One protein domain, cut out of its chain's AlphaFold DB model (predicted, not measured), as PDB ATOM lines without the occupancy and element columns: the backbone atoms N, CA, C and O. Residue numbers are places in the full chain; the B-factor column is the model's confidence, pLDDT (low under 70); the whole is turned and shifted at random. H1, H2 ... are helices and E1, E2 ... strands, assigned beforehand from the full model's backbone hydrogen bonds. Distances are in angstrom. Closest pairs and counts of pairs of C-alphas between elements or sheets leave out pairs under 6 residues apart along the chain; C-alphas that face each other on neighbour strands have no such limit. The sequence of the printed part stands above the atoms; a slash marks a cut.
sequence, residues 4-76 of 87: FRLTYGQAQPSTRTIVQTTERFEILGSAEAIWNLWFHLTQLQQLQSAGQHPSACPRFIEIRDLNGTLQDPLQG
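What this domain is: This is residues 4 to 76 of the 87 residues of an uncharacterized protein of Nitrospira sp (UniProt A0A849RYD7). A three-stranded antiparallel sheet, order E3, E1, E4, has the long helix H1 over one face, making two layers; short E2 and H2 lie near E4. The 73 printed residues, of mixed class, run E1, E2, E3, H1, E4, H2. The whole is compact, with radius of gyration of the C-alphas 12.4 A and spans of 37 by 27 by 21 A.

Where its parts are: E1 is residues 4 to 9, from C-alpha 4 at (-1.886, -41.481, -39.550); E3 is 25 to 30, E4 60 to 65, E2 15 to 18. H1, 31 to 49, spans 27.2 A; H2, 73 to 76, ends at C-alpha 76 (2.323, -42.487, -50.932).

How they stand to each other: N 7 and O 62 of E1 and E4 are 2.8 A apart, N 6 and O 27 of E1 and E3 2.9 A. H1 is on the sheet, height 9.6 A, along the strands, at 9 degrees to E1 on the local plane. E3, H1, E4 form a split strand-helix-strand unit, two strands that run the same way with a helix between them in the chain and E1 between them in the sheet; its crossover is right-handed. E2 pairs with no named strand; C-alphas 18 and 60, its closest to E4, are 6.6 A apart. H1 and H2 are close but not clearly touching, C-alphas 35 and 73 being closest at 6.9 A. In H1 every O i to N i+4 pair is within hydrogen-bond range; H2 is too short for one.

The domain as a whole: The farthest C-alphas, Gln 52 and Asn 67, are 37.3 A apart. The printed part has no cut and no long link. Its mean pLDDT is 73.2; 29 residues are under 70, among them 47 to 59.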
ATOM      1  N   PHE A   4      -3.194 -42.110 -39.423       85.75
ATOM      2  CA  PHE A   4      -1.886 -41.481 -39.550       85.75
ATOM      3  C   PHE A   4      -1.806 -40.254 -38.651       85.75
ATOM      4  O   PHE A   4      -2.822 -39.654 -38.290       85.75
ATOM      5  N   ARG A   5      -0.579 -39.889 -38.289       87.12
ATOM      6  CA  ARG A   5      -0.251 -38.730 -37.468       87.12
ATOM      7  C   ARG A   5       0.580 -37.752 -38.276       87.12
ATOM      8  O   ARG A   5       1.689 -38.094 -38.673       87.12
ATOM      9  N   LEU A   6       0.084 -36.531 -38.444       86.50
ATOM     10  CA  LEU A   6       0.867 -35.401 -38.932       86.50
ATOM     11  C   LEU A   6       1.370 -34.603 -37.736       86.50
ATOM     12  O   LEU A   6       0.578 -34.175 -36.899       86.50
ATOM     13  N   THR A   7       2.681 -34.414 -37.652       84.19
ATOM     14  CA  THR A   7       3.323 -33.549 -36.662       84.19
ATOM     15  C   THR A   7       3.926 -32.350 -37.379       84.19
ATOM     16  O   THR A   7       4.603 -32.508 -38.392       84.19
ATOM     17  N   TYR A   8       3.689 -31.158 -36.844       81.19
ATOM     18  CA  TYR A   8       4.176 -29.886 -37.367       81.19
ATOM     19  C   TYR A   8       4.887 -29.114 -36.257       81.19
ATOM     20  O   TYR A   8       4.312 -28.920 -35.187       81.19
ATOM     21  N   GLY A   9       6.125 -28.669 -36.473       76.88
ATOM     22  CA  GLY A   9       6.882 -27.951 -35.439       76.88
ATOM     23  C   GLY A   9       8.286 -27.545 -35.875       76.88
ATOM     24  O   GLY A   9       8.602 -27.566 -37.059       76.88
ATOM     25  N   GLN A  10       9.139 -27.145 -34.933       72.00
ATOM     26  CA  GLN A  10      10.539 -26.817 -35.228       72.00
ATOM     27  C   GLN A  10      11.380 -28.101 -35.316       72.00
ATOM     28  O   GLN A  10      11.264 -28.978 -34.458       72.00
ATOM     29  N   ALA A  11      12.222 -28.223 -36.348       66.88
ATOM     30  CA  ALA A  11      13.173 -29.330 -36.450       66.88
ATOM     31  C   ALA A  11      14.274 -29.203 -35.394       66.88
ATOM     32  O   ALA A  11      14.745 -28.104 -35.096       66.88
ATOM     33  N   GLN A  12      14.740 -30.339 -34.885       64.25
ATOM     34  CA  GLN A  12      15.980 -30.381 -34.130       64.25
ATOM     35  C   GLN A  12      17.156 -30.207 -35.112       64.25
ATOM     36  O   GLN A  12      17.202 -30.893 -36.129       64.25
ATOM     37  N   PRO A  13      18.132 -29.320 -34.857       57.69
ATOM     38  CA  PRO A  13      19.215 -29.076 -35.818       57.69
ATOM     39  C   PRO A  13      20.043 -30.325 -36.165       57.69
ATOM     40  O   PRO A  13      20.572 -30.441 -37.266       57.69
ATOM     41  N   SER A  14      20.155 -31.265 -35.223       61.06
ATOM     42  CA  SER A  14      20.987 -32.471 -35.331       61.06
ATOM     43  C   SER A  14      20.257 -33.698 -35.873       61.06
ATOM     44  O   SER A  14      20.891 -34.646 -36.326       61.06
ATOM     45  N   THR A  15      18.932 -33.725 -35.785       58.88
ATOM     46  CA  THR A  15      18.109 -34.895 -36.087       58.88
ATOM     47  C   THR A  15      16.885 -34.404 -36.839       58.88
ATOM     48  O   THR A  15      16.265 -33.434 -36.427       58.88
ATOM     49  N   ARG A  16      16.517 -35.041 -37.957       58.66
ATOM     50  CA  ARG A  16      15.291 -34.720 -38.721       58.66
ATOM     51  C   ARG A  16      14.025 -35.144 -37.951       58.66
ATOM     52  O   ARG A  16      13.206 -35.894 -38.466       58.66
ATOM     53  N   THR A  17      13.947 -34.743 -36.690       66.12
ATOM     54  CA  THR A  17      12.898 -34.999 -35.714       66.12
ATOM     55  C   THR A  17      12.378 -33.662 -35.208       66.12
ATOM     56  O   THR A  17      13.167 -32.772 -34.878       66.12
ATOM     57  N   ILE A  18      11.063 -33.517 -35.111       71.06
ATOM     58  CA  ILE A  18      10.430 -32.328 -34.529       71.06
ATOM     59  C   ILE A  18      10.691 -32.292 -33.023       71.06
ATOM     60  O   ILE A  18      10.394 -33.249 -32.305       71.06
ATOM     61  N   VAL A  19      11.223 -31.169 -32.538       71.06
ATOM     62  CA  VAL A  19      11.454 -30.941 -31.108       71.06
ATOM     63  C   VAL A  19      10.105 -30.870 -30.391       71.06
ATOM     64  O   VAL A  19       9.163 -30.233 -30.867       71.06
ATOM     65  N   GLN A  20      10.003 -31.495 -29.216       65.44
ATOM     66  CA  GLN A  20       8.878 -31.255 -28.313       65.44
ATOM     67  C   GLN A  20       8.943 -29.814 -27.796       65.44
ATOM     68  O   GLN A  20       9.691 -29.503 -26.873       65.44
ATOM     69  N   THR A  21       8.159 -28.933 -28.408       67.50
ATOM     70  CA  THR A  21       7.993 -27.538 -27.992       67.50
ATOM     71  C   THR A  21       6.513 -27.205 -27.845       67.50
ATOM     72  O   THR A  21       5.644 -27.941 -28.312       67.50
ATOM     73  N   THR A  22       6.214 -26.068 -27.220       63.91
ATOM     74  CA  THR A  22       4.852 -25.514 -27.137       63.91
ATOM     75  C   THR A  22       4.275 -25.127 -28.503       63.91
ATOM     76  O   THR A  22       3.071 -24.942 -28.624       63.91
ATOM     77  N   GLU A  23       5.108 -25.039 -29.542       68.44
ATOM     78  CA  GLU A  23       4.701 -24.726 -30.917       68.44
ATOM     79  C   GLU A  23       4.488 -25.973 -31.789       68.44
ATOM     80  O   GLU A  23       4.325 -25.857 -33.011       68.44
ATOM     81  N   ARG A  24       4.518 -27.164 -31.179       77.00
ATOM     82  CA  ARG A  24       4.258 -28.442 -31.838       77.00
ATOM     83  C   ARG A  24       2.754 -28.684 -31.947       77.00
ATOM     84  O   ARG A  24       2.045 -28.687 -30.947       77.00
ATOM     85  N   PHE A  25       2.296 -28.967 -33.159       81.19
ATOM     86  CA  PHE A  25       0.920 -29.363 -33.441       81.19
ATOM     87  C   PHE A  25       0.886 -30.801 -33.949       81.19
ATOM     88  O   PHE A  25       1.744 -31.213 -34.733       81.19
ATOM     89  N   GLU A  26      -0.110 -31.559 -33.500       85.69
ATOM     90  CA  GLU A  26      -0.339 -32.940 -33.912       85.69
ATOM     91  C   GLU A  26      -1.781 -33.116 -34.369       85.69
ATOM     92  O   GLU A  26      -2.712 -32.674 -33.697       85.69
ATOM     93  N   ILE A  27      -1.960 -33.782 -35.506       87.69
ATOM     94  CA  ILE A  27      -3.273 -34.110 -36.057       87.69
ATOM     95  C   ILE A  27      -3.295 -35.601 -36.374       87.69
ATOM     96  O   ILE A  27      -2.369 -36.132 -36.989       87.69
ATOM     97  N   LEU A  28      -4.361 -36.271 -35.938       90.12
ATOM     98  CA  LEU A  28      -4.649 -37.663 -36.262       90.12
ATOM     99  C   LEU A  28      -5.789 -37.711 -37.274       90.12
ATOM    100  O   LEU A  28      -6.799 -37.031 -37.103       90.12
ATOM    101  N   GLY A  29      -5.643 -38.523 -38.312       87.69
ATOM    102  CA  GLY A  29      -6.652 -38.609 -39.359       87.69
ATOM    103  C   GLY A  29      -6.460 -39.806 -40.271       87.69
ATOM    104  O   GLY A  29      -5.510 -40.580 -40.126       87.69
ATOM    105  N   SER A  30      -7.385 -39.965 -41.216       87.44
ATOM    106  CA  SER A  30      -7.186 -40.906 -42.313       87.44
ATOM    107  C   SER A  30      -5.961 -40.507 -43.132       87.44
ATOM    108  O   SER A  30      -5.564 -39.342 -43.166       87.44
ATOM    109  N   ALA A  31      -5.414 -41.495 -43.830       83.38
ATOM    110  CA  ALA A  31      -4.528 -41.335 -44.973       83.38
ATOM    111  C   ALA A  31      -4.774 -40.031 -45.765       83.38
ATOM    112  O   ALA A  31      -3.964 -39.106 -45.741       83.38
ATOM    113  N   GLU A  32      -5.925 -39.949 -46.433       82.62
ATOM    114  CA  GLU A  32      -6.269 -38.868 -47.362       82.62
ATOM    115  C   GLU A  32      -6.269 -37.495 -46.683       82.62
ATOM    116  O   GLU A  32      -5.706 -36.541 -47.217       82.62
ATOM    117  N   ALA A  33      -6.848 -37.396 -45.482       84.38
ATOM    118  CA  ALA A  33      -6.906 -36.139 -44.742       84.38
ATOM    119  C   ALA A  33      -5.506 -35.643 -44.349       84.38
ATOM    120  O   ALA A  33      -5.205 -34.455 -44.480       84.38
ATOM    121  N   ILE A  34      -4.640 -36.555 -43.899       86.81
ATOM    122  CA  ILE A  34      -3.272 -36.243 -43.477       86.81
ATOM    123  C   ILE A  34      -2.400 -35.839 -44.670       86.81
ATOM    124  O   ILE A  34      -1.676 -34.846 -44.581       86.81
ATOM    125  N   TRP A  35      -2.503 -36.543 -45.800       84.62
ATOM    126  CA  TRP A  35      -1.761 -36.195 -47.015       84.62
ATOM    127  C   TRP A  35      -2.215 -34.872 -47.634       84.62
ATOM    128  O   TRP A  35      -1.367 -34.066 -48.018       84.62
ATOM    129  N   ASN A  36      -3.522 -34.606 -47.670       83.19
ATOM    130  CA  ASN A  36      -4.044 -33.334 -48.166       83.19
ATOM    131  C   ASN A  36      -3.547 -32.153 -47.312       83.19
ATOM    132  O   ASN A  36      -3.054 -31.148 -47.826       83.19
ATOM    133  N   LEU A  37      -3.590 -32.300 -45.984       84.62
ATOM    134  CA  LEU A  37      -3.091 -31.275 -45.073       84.62
ATOM    135  C   LEU A  37      -1.580 -31.040 -45.229       84.62
ATOM    136  O   LEU A  37      -1.139 -29.892 -45.283       84.62
ATOM    137  N   TRP A  38      -0.788 -32.112 -45.338       85.56
ATOM    138  CA  TRP A  38       0.650 -32.018 -45.604       85.56
ATOM    139  C   TRP A  38       0.952 -31.232 -46.884       85.56
ATOM    140  O   TRP A  38       1.834 -30.368 -46.877       85.56
ATOM    141  N   PHE A  39       0.208 -31.490 -47.964       82.31
ATOM    142  CA  PHE A  39       0.408 -30.815 -49.244       82.31
ATOM    143  C   PHE A  39       0.205 -29.301 -49.110       82.31
ATOM    144  O   PHE A  39       1.082 -28.522 -49.482       82.31
ATOM    145  N   HIS A  40      -0.908 -28.878 -48.504       80.94
ATOM    146  CA  HIS A  40      -1.206 -27.458 -48.309       80.94
ATOM    147  C   HIS A  40      -0.191 -26.751 -47.402       80.94
ATOM    148  O   HIS A  40       0.241 -25.640 -47.712       80.94
ATOM    149  N   LEU A  41       0.241 -27.397 -46.314       79.12
ATOM    150  CA  LEU A  41       1.279 -26.845 -45.439       79.12
ATOM    151  C   LEU A  41       2.621 -26.693 -46.173       79.12
ATOM    152  O   LEU A  41       3.304 -25.686 -45.995       79.12
ATOM    153  N   THR A  42       2.969 -27.643 -47.042       77.44
ATOM    154  CA  THR A  42       4.190 -27.577 -47.861       77.44
ATOM    155  C   THR A  42       4.130 -26.438 -48.885       77.44
ATOM    156  O   THR A  42       5.100 -25.700 -49.039       77.44
ATOM    157  N   GLN A  43       2.984 -26.232 -49.541       75.50
ATOM    158  CA  GLN A  43       2.779 -25.108 -50.467       75.50
ATOM    159  C   GLN A  43       2.953 -23.751 -49.767       75.50
ATOM    160  O   GLN A  43       3.657 -22.874 -50.266       75.50
ATOM    161  N   LEU A  44       2.397 -23.591 -48.561       69.88
ATOM    162  CA  LEU A  44       2.569 -22.367 -47.770       69.88
ATOM    163  C   LEU A  44       4.042 -22.094 -47.421       69.88
ATOM    164  O   LEU A  44       4.477 -20.943 -47.454       69.88
ATOM    165  N   GLN A  45       4.830 -23.133 -47.139       70.81
ATOM    166  CA  GLN A  45       6.273 -22.997 -46.895       70.81
ATOM    167  C   GLN A  45       7.050 -22.574 -48.145       70.81
ATOM    168  O   GLN A  45       8.000 -21.791 -48.055       70.81
ATOM    169  N   GLN A  46       6.652 -23.062 -49.318       72.44
ATOM    170  CA  GLN A  46       7.257 -22.647 -50.583       72.44
ATOM    171  C   GLN A  46       6.968 -21.169 -50.871       72.44
ATOM    172  O   GLN A  46       7.893 -20.416 -51.175       72.44
ATOM    173  N   LEU A  47       5.721 -20.725 -50.672       66.19
ATOM    174  CA  LEU A  47       5.333 -19.316 -50.815       66.19
ATOM    175  C   LEU A  47       6.091 -18.403 -49.842       66.19
ATOM    176  O   LEU A  47       6.506 -17.304 -50.207       66.19
ATOM    177  N   GLN A  48       6.345 -18.871 -48.619       65.56
ATOM    178  CA  GLN A  48       7.206 -18.168 -47.669       65.56
ATOM    179  C   GLN A  48       8.631 -17.994 -48.177       65.56
ATOM    180  O   GLN A  48       9.207 -16.915 -48.069       65.56
ATOM    181  N   SER A  49       9.209 -19.081 -48.690       62.12
ATOM    182  CA  SER A  49      10.593 -19.120 -49.155       62.12
ATOM    183  C   SER A  49      10.779 -18.208 -50.370       62.12
ATOM    184  O   SER A  49      11.842 -17.623 -50.545       62.12
ATOM    185  N   ALA A  50       9.716 -18.021 -51.158       68.12
ATOM    186  CA  ALA A  50       9.633 -17.036 -52.231       68.12
ATOM    187  C   ALA A  50       9.419 -15.584 -51.741       68.12
ATOM    188  O   ALA A  50       9.326 -14.673 -52.561       68.12
ATOM    189  N   GLY A  51       9.316 -15.346 -50.426       61.28
ATOM    190  CA  GLY A  51       9.062 -14.031 -49.830       61.28
ATOM    191  C   GLY A  51       7.623 -13.532 -49.987       61.28
ATOM    192  O   GLY A  51       7.364 -12.351 -49.776       61.28
ATOM    193  N   GLN A  52       6.681 -14.402 -50.368       65.06
ATOM    194  CA  GLN A  52       5.323 -14.009 -50.761       65.06
ATOM    195  C   GLN A  52       4.296 -14.074 -49.621       65.06
ATOM    196  O   GLN A  52       3.176 -13.599 -49.799       65.06
ATOM    197  N   HIS A  53       4.641 -14.627 -48.447       50.19
ATOM    198  CA  HIS A  53       3.696 -14.710 -47.329       50.19
ATOM    199  C   HIS A  53       4.349 -14.539 -45.938       50.19
ATOM    200  O   HIS A  53       5.142 -15.390 -45.533       50.19
ATOM    201  N   PRO A  54       3.997 -13.490 -45.163       49.72
ATOM    202  CA  PRO A  54       4.659 -13.150 -43.896       49.72
ATOM    203  C   PRO A  54       4.298 -14.057 -42.708       49.72
ATOM    204  O   PRO A  54       5.006 -14.046 -41.706       49.72
ATOM    205  N   SER A  55       3.209 -14.833 -42.781       54.91
ATOM    206  CA  SER A  55       2.792 -15.730 -41.684       54.91
ATOM    207  C   SER A  55       3.312 -17.159 -41.805       54.91
ATOM    208  O   SER A  55       3.101 -17.973 -40.902       54.91
ATOM    209  N   ALA A  56       3.966 -17.494 -42.912       50.81
ATOM    210  CA  ALA A  56       4.622 -18.776 -43.000       50.81
ATOM    211  C   ALA A  56       5.953 -18.661 -42.235       50.81
ATOM    212  O   ALA A  56       6.669 -17.670 -42.343       50.81
ATOM    213  N   CYS A  57       6.233 -19.631 -41.375       53.28
ATOM    214  CA  CYS A  57       7.504 -19.786 -40.673       53.28
ATOM    215  C   CYS A  57       8.115 -21.110 -41.135       53.28
ATOM    216  O   CYS A  57       7.355 -22.066 -41.341       53.28
ATOM    217  N   PRO A  58       9.453 -21.217 -41.265       55.25
ATOM    218  CA  PRO A  58      10.059 -22.463 -41.695       55.25
ATOM    219  C   PRO A  58       9.853 -23.482 -40.574       55.25
ATOM    220  O   PRO A  58      10.410 -23.365 -39.483       55.25
ATOM    221  N   ARG A  59       8.987 -24.458 -40.823       67.06
ATOM    222  CA  ARG A  59       8.660 -25.521 -39.875       67.06
ATOM    223  C   ARG A  59       8.903 -26.865 -40.541       67.06
ATOM    224  O   ARG A  59       8.899 -26.985 -41.759       67.06
ATOM    225  N   PHE A  60       9.131 -27.887 -39.747       74.69
ATOM    226  CA  PHE A  60       9.290 -29.244 -40.229       74.69
ATOM    227  C   PHE A  60       7.961 -29.984 -40.100       74.69
ATOM    228  O   PHE A  60       7.220 -29.773 -39.133       74.69
ATOM    229  N   ILE A  61       7.647 -30.814 -41.094       79.00
ATOM    230  CA  ILE A  61       6.439 -31.638 -41.124       79.00
ATOM    231  C   ILE A  61       6.874 -33.102 -41.166       79.00
ATOM    232  O   ILE A  61       7.665 -33.493 -42.021       79.00
ATOM    233  N   GLU A  62       6.328 -33.913 -40.267       84.06
ATOM    234  CA  GLU A  62       6.499 -35.365 -40.257       84.06
ATOM    235  C   GLU A  62       5.146 -36.051 -40.335       84.06
ATOM    236  O   GLU A  62       4.204 -35.652 -39.651       84.06
ATOM    237  N   ILE A  63       5.073 -37.135 -41.102       84.50
ATOM    238  CA  ILE A  63       3.933 -38.045 -41.087       84.50
ATOM    239  C   ILE A  63       4.408 -39.375 -40.514       84.50
ATOM    240  O   ILE A  63       5.449 -39.890 -40.915       84.50
ATOM    241  N   ARG A  64       3.659 -39.938 -39.570       84.75
ATOM    242  CA  ARG A  64       3.914 -41.266 -39.006       84.75
ATOM    243  C   ARG A  64       2.658 -42.116 -39.064       84.75
ATOM    244  O   ARG A  64       1.548 -41.596 -38.953       84.75
ATOM    245  N   ASP A  65       2.833 -43.420 -39.214       85.94
ATOM    246  CA  ASP A  65       1.759 -44.371 -38.932       85.94
ATOM    247  C   ASP A  65       1.547 -44.514 -37.407       85.94
ATOM    248  O   ASP A  65       2.272 -43.929 -36.592       85.94
ATOM    249  N   LEU A  66       0.549 -45.300 -36.996       82.12
ATOM    250  CA  LEU A  66       0.302 -45.573 -35.574       82.12
ATOM    251  C   LEU A  66       1.396 -46.391 -34.883       82.12
ATOM    252  O   LEU A  66       1.493 -46.343 -33.658       82.12
ATOM    253  N   ASN A  67       2.229 -47.098 -35.645       84.00
ATOM    254  CA  ASN A  67       3.371 -47.834 -35.113       84.00
ATOM    255  C   ASN A  67       4.587 -46.914 -34.892       84.00
ATOM    256  O   ASN A  67       5.609 -47.353 -34.369       84.00
ATOM    257  N   GLY A  68       4.483 -45.632 -35.261       78.25
ATOM    258  CA  GLY A  68       5.548 -44.641 -35.137       78.25
ATOM    259  C   GLY A  68       6.523 -44.625 -36.315       78.25
ATOM    260  O   GLY A  68       7.486 -43.850 -36.284       78.25
ATOM    261  N   THR A  69       6.273 -45.420 -37.357       83.00
ATOM    262  CA  THR A  69       7.090 -45.475 -38.571       83.00
ATOM    263  C   THR A  69       6.918 -44.187 -39.358       83.00
ATOM    264  O   THR A  69       5.793 -43.815 -39.704       83.00
ATOM    265  N   LEU A  70       8.030 -43.512 -39.661       80.81
ATOM    266  CA  LEU A  70       8.028 -42.331 -40.520       80.81
ATOM    267  C   LEU A  70       7.540 -42.714 -41.923       80.81
ATOM    268  O   LEU A  70       8.024 -43.680 -42.507       80.81
ATOM    269  N   GLN A  71       6.590 -41.948 -42.443       81.62
ATOM    270  CA  GLN A  71       6.038 -42.112 -43.778       81.62
ATOM    271  C   GLN A  71       6.603 -41.014 -44.671       81.62
ATOM    272  O   GLN A  71       6.489 -39.831 -44.343       81.62
ATOM    273  N   ASP A  72       7.199 -41.400 -45.798       70.75
ATOM    274  CA  ASP A  72       7.528 -40.458 -46.860       70.75
ATOM    275  C   ASP A  72       6.271 -40.235 -47.715       70.75
ATOM    276  O   ASP A  72       5.829 -41.158 -48.408       70.75
ATOM    277  N   PRO A  73       5.659 -39.039 -47.682       63.72
ATOM    278  CA  PRO A  73       4.478 -38.763 -48.483       63.72
ATOM    279  C   PRO A  73       4.738 -38.926 -49.982       63.72
ATOM    280  O   PRO A  73       3.828 -39.344 -50.690       63.72
ATOM    281  N   LEU A  74       5.962 -38.712 -50.477       60.91
ATOM    282  CA  LEU A  74       6.287 -38.904 -51.895       60.91
ATOM    283  C   LEU A  74       6.194 -40.373 -52.329       60.91
ATOM    284  O   LEU A  74       5.908 -40.641 -53.492       60.91
ATOM    285  N   GLN A  75       6.352 -41.319 -51.398       53.53
ATOM    286  CA  GLN A  75       6.124 -42.746 -51.653       53.53
ATOM    287  C   GLN A  75       4.634 -43.131 -51.605       53.53
ATOM    288  O   GLN A  75       4.261 -44.179 -52.123       53.53
ATOM    289  N   GLY A  76       3.777 -42.291 -51.010       45.94
ATOM    290  CA  GLY A  76       2.323 -42.487 -50.932       45.94
ATOM    291  C   GLY A  76       1.508 -41.727 -51.989       45.94
ATOM    292  O   GLY A  76       0.336 -42.035 -52.191       45.94
TER     293      GLY A  76